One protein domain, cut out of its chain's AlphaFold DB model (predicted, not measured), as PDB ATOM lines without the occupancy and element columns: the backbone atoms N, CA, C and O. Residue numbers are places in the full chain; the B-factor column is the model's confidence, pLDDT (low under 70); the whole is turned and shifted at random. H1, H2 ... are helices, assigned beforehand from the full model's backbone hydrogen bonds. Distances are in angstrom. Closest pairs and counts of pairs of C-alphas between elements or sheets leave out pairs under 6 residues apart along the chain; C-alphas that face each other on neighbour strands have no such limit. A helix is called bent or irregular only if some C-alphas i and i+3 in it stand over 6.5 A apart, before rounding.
ATOM      1  N   CYS A  64      32.288  23.884  57.421       89.38
ATOM      2  CA  CYS A  64      32.212  22.435  57.248       89.38
ATOM      3  C   CYS A  64      31.846  22.042  55.812       89.38
ATOM      4  O   CYS A  64      32.493  21.172  55.237       89.38
ATOM      5  N   GLU A  65      30.852  22.700  55.214       91.38
ATOM      6  CA  GLU A  65      30.458  22.453  53.820       91.38
ATOM      7  C   GLU A  65      31.530  22.942  52.844       91.38
ATOM      8  O   GLU A  65      31.876  22.250  51.889       91.38
ATOM      9  N   SER A  66      32.122  24.105  53.118       91.12
ATOM     10  CA  SER A  66      33.176  24.690  52.287       91.12
ATOM     11  C   SER A  66      34.425  23.811  52.231       91.12
ATOM     12  O   SER A  66      35.091  23.748  51.200       91.12
ATOM     13  N   LYS A  67      34.728  23.069  53.304       89.31
ATOM     14  CA  LYS A  67      35.825  22.091  53.327       89.31
ATOM     15  C   LYS A  67      35.696  21.032  52.225       89.31
ATOM     16  O   LYS A  67      36.716  20.546  51.740       89.31
ATOM     17  N   LEU A  68      34.476  20.712  51.783       89.50
ATOM     18  CA  LEU A  68      34.243  19.736  50.714       89.50
ATOM     19  C   LEU A  68      34.805  20.197  49.356       89.50
ATOM     20  O   LEU A  68      35.138  19.350  48.530       89.50
ATOM     21  N   PHE A  69      35.000  21.505  49.146       89.06
ATOM     22  CA  PHE A  69      35.610  22.041  47.919       89.06
ATOM     23  C   PHE A  69      37.109  21.740  47.812       89.06
ATOM     24  O   PHE A  69      37.638  21.623  46.711       89.06
ATOM     25  N   PHE A  70      37.803  21.563  48.938       84.50
ATOM     26  CA  PHE A  70      39.266  21.451  48.959       84.50
ATOM     27  C   PHE A  70      39.794  20.014  48.823       84.50
ATOM     28  O   PHE A  70      41.012  19.824  48.767       84.50
ATOM     29  N   LYS A  71      38.905  19.006  48.723       71.94
ATOM     30  CA  LYS A  71      39.236  17.561  48.722       71.94
ATOM     31  C   LYS A  71      40.185  17.193  49.895       71.94
ATOM     32  O   LYS A  71      40.458  18.006  50.773       71.94
ATOM     33  N   GLN A  72      40.673  15.952  49.987       68.44
ATOM     34  CA  GLN A  72      41.558  15.531  51.097       68.44
ATOM     35  C   GLN A  72      42.998  16.090  50.999       68.44
ATOM     36  O   GLN A  72      43.879  15.651  51.731       68.44
ATOM     37  N   TYR A  73      43.262  17.042  50.100       70.06
ATOM     38  CA  TYR A  73      44.620  17.482  49.763       70.06
ATOM     39  C   TYR A  73      45.146  18.631  50.630       70.06
ATOM     40  O   TYR A  73      46.317  18.977  50.507       70.06
ATOM     41  N   ARG A  74      44.321  19.235  51.501       80.69
ATOM     42  CA  ARG A  74      44.724  20.404  52.303       80.69
ATOM     43  C   ARG A  74      44.451  20.268  53.792       80.69
ATOM     44  O   ARG A  74      43.443  19.712  54.225       80.69
ATOM     45  N   SER A  75      45.358  20.842  54.581       88.12
ATOM     46  CA  SER A  75      45.226  20.914  56.036       88.12
ATOM     47  C   SER A  75      44.081  21.846  56.450       88.12
ATOM     48  O   SER A  75      43.789  22.832  55.773       88.12
ATOM     49  N   ASN A  76      43.463  21.587  57.608       89.31
ATOM     50  CA  ASN A  76      42.398  22.449  58.144       89.31
ATOM     51  C   ASN A  76      42.850  23.913  58.296       89.31
ATOM     52  O   ASN A  76      42.054  24.822  58.078       89.31
ATOM     53  N   ASN A  77      44.124  24.141  58.629       91.12
ATOM     54  CA  ASN A  77      44.684  25.483  58.786       91.12
ATOM     55  C   ASN A  77      44.728  26.242  57.458       91.12
ATOM     56  O   ASN A  77      44.447  27.435  57.416       91.12
ATOM     57  N   GLU A  78      45.078  25.565  56.367       89.62
ATOM     58  CA  GLU A  78      45.122  26.186  55.044       89.62
ATOM     59  C   GLU A  78      43.714  26.488  54.525       89.62
ATOM     60  O   GLU A  78      43.462  27.577  54.015       89.62
ATOM     61  N   ILE A  79      42.768  25.573  54.750       91.19
ATOM     62  CA  ILE A  79      41.351  25.790  54.433       91.19
ATOM     63  C   ILE A  79      40.813  26.994  55.210       91.19
ATOM     64  O   ILE A  79      40.169  27.856  54.622       91.19
ATOM     65  N   ALA A  80      41.132  27.115  56.503       92.38
ATOM     66  CA  ALA A  80      40.736  28.272  57.300       92.38
ATOM     67  C   ALA A  80      41.263  29.592  56.710       92.38
ATOM     68  O   ALA A  80      40.505  30.555  56.628       92.38
ATOM     69  N   LYS A  81      42.514  29.628  56.225       92.94
ATOM     70  CA  LYS A  81      43.067  30.813  55.545       92.94
ATOM     71  C   LYS A  81      42.273  31.173  54.288       92.94
ATOM     72  O   LYS A  81      41.935  32.337  54.106       92.94
ATOM     73  N   PHE A  82      41.929  30.194  53.450       91.81
ATOM     74  CA  PHE A  82      41.096  30.444  52.267       91.81
ATOM     75  C   PHE A  82      39.709  30.983  52.635       91.81
ATOM     76  O   PHE A  82      39.242  31.939  52.018       91.81
ATOM     77  N   LEU A  83      39.070  30.422  53.665       93.06
ATOM     78  CA  LEU A  83      37.756  30.880  54.127       93.06
ATOM     79  C   LEU A  83      37.797  32.279  54.750       93.06
ATOM     80  O   LEU A  83      36.815  33.006  54.644       93.06
ATOM     81  N   MET A  84      38.911  32.686  55.361       92.12
ATOM     82  CA  MET A  84      39.078  34.058  55.858       92.12
ATOM     83  C   MET A  84      39.128  35.089  54.724       92.12
ATOM     84  O   MET A  84      38.669  36.210  54.914       92.12
ATOM     85  N   VAL A  85      39.659  34.717  53.556       90.75
ATOM     86  CA  VAL A  85      39.774  35.620  52.400       90.75
ATOM     87  C   VAL A  85      38.501  35.612  51.554       90.75
ATOM     88  O   VAL A  85      37.982  36.667  51.199       90.75
ATOM     89  N   PHE A  86      37.981  34.428  51.229       90.00
ATOM     90  CA  PHE A  86      36.887  34.267  50.267       90.00
ATOM     91  C   PHE A  86      35.511  34.048  50.913       90.00
ATOM     92  O   PHE A  86      34.485  34.106  50.232       90.00
ATOM     93  N   GLY A  87      35.459  33.785  52.218       90.69
ATOM     94  CA  GLY A  87      34.238  33.352  52.889       90.69
ATOM     95  C   GLY A  87      33.745  31.992  52.387       90.69
ATOM     96  O   GLY A  87      34.491  31.194  51.825       90.69
ATOM     97  N   GLY A  88      32.452  31.730  52.586       90.94
ATOM     98  CA  GLY A  88      31.778  30.500  52.153       90.94
ATOM     99  C   GLY A  88      31.136  30.585  50.767       90.94
ATOM    100  O   GLY A  88      30.135  29.918  50.521       90.94
ATOM    101  N   ILE A  89      31.605  31.465  49.877       91.38
ATOM    102  CA  ILE A  89      30.982  31.652  48.558       91.38
ATOM    103  C   ILE A  89      31.507  30.566  47.603       91.38
ATOM    104  O   ILE A  89      32.682  30.620  47.237       91.38
ATOM    105  N   PRO A  90      30.663  29.620  47.134       90.31
ATOM    106  CA  PRO A  90      31.114  28.483  46.322       90.31
ATOM    107  C   PRO A  90      31.931  28.910  45.107       90.31
ATOM    108  O   PRO A  90      33.003  28.373  44.854       90.31
ATOM    109  N   LYS A  91      31.466  29.954  44.407       89.44
ATOM    110  CA  LYS A  91      32.099  30.452  43.184       89.44
ATOM    111  C   LYS A  91      33.561  30.853  43.388       89.44
ATOM    112  O   LYS A  91      34.358  30.691  42.470       89.44
ATOM    113  N   TYR A  92      33.901  31.385  44.560       90.81
ATOM    114  CA  TYR A  92      35.263  31.807  44.890       90.81
ATOM    115  C   TYR A  92      36.127  30.604  45.263       90.81
ATOM    116  O   TYR A  92      37.258  30.489  44.802       90.81
ATOM    117  N   LEU A  93      35.563  29.669  46.031       90.19
ATOM    118  CA  LEU A  93      36.237  28.430  46.419       90.19
ATOM    119  C   LEU A  93      36.565  27.547  45.205       90.19
ATOM    120  O   LEU A  93      37.624  26.930  45.178       90.19
ATOM    121  N   GLU A  94      35.718  27.546  44.170       90.12
ATOM    122  CA  GLU A  94      35.980  26.858  42.894       90.12
ATOM    123  C   GLU A  94      37.189  27.409  42.125       90.12
ATOM    124  O   GLU A  94      37.744  26.701  41.289       90.12
ATOM    125  N   GLN A  95      37.594  28.662  42.362       89.12
ATOM    126  CA  GLN A  95      38.762  29.239  41.687       89.12
ATOM    127  C   GLN A  95      40.088  28.792  42.313       89.12
ATOM    128  O   GLN A  95      41.146  28.993  41.707       89.12
ATOM    129  N   VAL A  96      40.045  28.200  43.513       89.19
ATOM    130  CA  VAL A  96      41.244  27.725  44.199       89.19
ATOM    131  C   VAL A  96      41.750  26.460  43.527       89.19
ATOM    132  O   VAL A  96      41.076  25.434  43.467       89.19
ATOM    133  N   ASP A  97      42.995  26.514  43.088       87.94
ATOM    134  CA  ASP A  97      43.645  25.416  42.403       87.94
ATOM    135  C   ASP A  97      44.430  24.561  43.411       87.94
ATOM    136  O   ASP A  97      45.276  25.095  44.141       87.94
ATOM    137  N   PRO A  98      44.141  23.249  43.522       85.31
ATOM    138  CA  PRO A  98      44.774  22.358  44.490       85.31
ATOM    139  C   PRO A  98      46.267  22.122  44.237       85.31
ATOM    140  O   PRO A  98      46.945  21.664  45.151       85.31
ATOM    141  N   GLN A  99      46.780  22.415  43.038       87.12
ATOM    142  CA  GLN A  99      48.191  22.196  42.702       87.12
ATOM    143  C   GLN A  99      49.118  23.277  43.264       87.12
ATOM    144  O   GLN A  99      50.313  23.040  43.413       87.12
ATOM    145  N   PHE A 100      48.569  24.445  43.597       88.56
ATOM    146  CA  PHE A 100      49.329  25.584  44.101       88.56
ATOM    147  C   PHE A 100      49.191  25.729  45.617       88.56
ATOM    148  O   PHE A 100      48.178  25.362  46.215       88.56
ATOM    149  N   SER A 101      50.189  26.323  46.257       89.69
ATOM    150  CA  SER A 101      50.116  26.727  47.661       89.69
ATOM    151  C   SER A 101      49.070  27.826  47.885       89.69
ATOM    152  O   SER A 101      48.578  28.463  46.947       89.69
ATOM    153  N   PHE A 102      48.729  28.087  49.151       90.25
ATOM    154  CA  PHE A 102      47.896  29.235  49.520       90.25
ATOM    155  C   PHE A 102      48.418  30.553  48.926       90.25
ATOM    156  O   PHE A 102      47.654  31.274  48.292       90.25
ATOM    157  N   SER A 103      49.711  30.849  49.087       91.06
ATOM    158  CA  SER A 103      50.312  32.112  48.642       91.06
ATOM    159  C   SER A 103      50.263  32.283  47.123       91.06
ATOM    160  O   SER A 103      49.924  33.357  46.642       91.06
ATOM    161  N   GLU A 104      50.540  31.219  46.368       90.94
ATOM    162  CA  GLU A 104      50.460  31.229  44.899       90.94
ATOM    163  C   GLU A 104      49.016  31.388  44.411       90.94
ATOM    164  O   GLU A 104      48.759  32.131  43.464       90.94
ATOM    165  N   ASN A 105      48.053  30.748  45.084       91.31
ATOM    166  CA  ASN A 105      46.638  30.985  44.811       91.31
ATOM    167  C   ASN A 105      46.247  32.440  45.096       91.31
ATOM    168  O   ASN A 105      45.503  33.019  44.310       91.31
ATOM    169  N   MET A 106      46.737  33.043  46.185       91.25
ATOM    170  CA  MET A 106      46.473  34.456  46.480       91.25
ATOM    171  C   MET A 106      47.064  35.370  45.408       91.25
ATOM    172  O   MET A 106      46.352  36.239  44.918       91.25
ATOM    173  N   ASP A 107      48.323  35.160  45.012       90.25
ATOM    174  CA  ASP A 107      48.968  35.945  43.951       90.25
ATOM    175  C   ASP A 107      48.163  35.883  42.649       90.25
ATOM    176  O   ASP A 107      47.741  36.909  42.109       90.25
ATOM    177  N   ARG A 108      47.839  34.662  42.208       88.12
ATOM    178  CA  ARG A 108      47.084  34.429  40.976       88.12
ATOM    179  C   ARG A 108      45.685  35.031  41.029       88.12
ATOM    180  O   ARG A 108      45.277  35.673  40.072       88.12
ATOM    181  N   LEU A 109      44.932  34.801  42.103       88.75
ATOM    182  CA  LEU A 109      43.517  35.175  42.167       88.75
ATOM    183  C   LEU A 109      43.305  36.650  42.522       88.75
ATOM    184  O   LEU A 109      42.375  37.256  41.993       88.75
ATOM    185  N   CYS A 110      44.144  37.209  43.396       85.12
ATOM    186  CA  CYS A 110      43.915  38.508  44.036       85.12
ATOM    187  C   CYS A 110      44.914  39.604  43.643       85.12
ATOM    188  O   CYS A 110      44.673  40.758  43.990       85.12
ATOM    189  N   PHE A 111      46.031  39.283  42.979       82.94
ATOM    190  CA  PHE A 111      47.080  40.272  42.682       82.94
ATOM    191  C   PHE A 111      47.490  40.333  41.206       82.94
ATOM    192  O   PHE A 111      48.172  41.273  40.791       82.94
ATOM    193  N   GLN A 112      47.033  39.398  40.372       81.94
ATOM    194  CA  GLN A 112      47.293  39.429  38.938       81.94
ATOM    195  C   GLN A 112      46.160  40.119  38.157       81.94
ATOM    196  O   GLN A 112      44.998  39.727  38.198       81.94
TER     197      GLN A 112
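This is residues 64 to 112 of the 119 residues of an uncharacterized protein of Candidatus Magnetoglobus multicellularis str. Araruama (UniProt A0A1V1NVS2). Picture two helices, H2 and H4, side by side and running the same way, with the irregular helix H1 crossing H2 at a steep tilt and the short helix H3 tucked in near Phe 86 at the end of H2 and Phe 69 of H1. The centres of H1, H2 and H4 make a wide triangle with H2 at its corner; H1 and H4 lie toward opposite ends of the longest axis, and residues 94 to 101 run back from the end of H3 to the start of H4. The printed part has 49 residues with four named helices, in the order H1, H2, H3, H4, and no named strand; the class is all helix. The whole is compact, with a radius of gyration of the C-alphas of 9.8 A, and its C-alphas span 29 by 19 by 15 A.

Begin at the first printed residue, where H1 takes residues 64 to 73. H1 is irregular: C-alphas 69 and 72 are 9.4 A apart, and its line is a rough one. After a tight link of 2 residues you reach H2, residues 76 to 86, which is the hub and touches the three other helices. H1 and H2 only just touch, with 3 pairs of C-alphas within 8 A; look for the closest, those of Lys 67 and Ile 79, 6.7 A apart. Their lines stand at a steep tilt of 56 degrees, and they run opposite ways. A tight link of 3 residues leads on to H3, residues 90 to 93. H3 only just touches H2, with 3 pairs of C-alphas within 8 A, the closest being those of Phe 86 and Tyr 92, 6.1 A apart. H3 also only just touches H1, again with 3 such pairs, and there the closest C-alphas are those of Phe 69 and Leu 93, 6.6 A apart. Past a short link of 8 residues comes H4, residues 102 to 111. H4 only just touches H2, with 3 pairs of C-alphas within 8 A; the closest are those of Glu 78 and Phe 102, 6.9 A apart. H2 and H4 stand at a shallow tilt of 8 degrees and run the same way, 12.8 A from centre to centre. H4 is apart from H1 and from H3. Now check the backbone: in H2 and H4 every O i to N i+4 pair is within hydrogen-bond range, while in H1 the count is 0 of 6, beside 3 of 7 for O i to N i+3, and H3 is too short for an O i to N i+4 pair.

Find C-alpha 64 at (32.212, 22.435, 57.248); from there H1 runs 15.3 A to C-alpha 73. Next find C-alpha 76 at (42.398, 22.449, 58.144), where H2, the longest helix with 11 residues, begins; it runs 15.2 A to C-alpha 86. H3 is 5.1 A from C-alpha 90 to C-alpha 93. H4 begins at C-alpha 102 and runs 13.0 A to C-alpha 111 at (47.080, 40.272, 42.682). H4 is neither bent nor irregular, but only just: C-alphas 108 and 111 are 6.1 A apart.

The two C-alphas farthest apart, those of Cys 64 and Gln 112, are also the first and last printed, 29.2 A from each other. The printed part has no cut, and no link in it is long. In the pLDDT column the mean of the printed part is 88.2; look at Gln 72, in H1, for the one printed residue under 70. The mean pLDDT of H1 is 83, and that of H2 is 91.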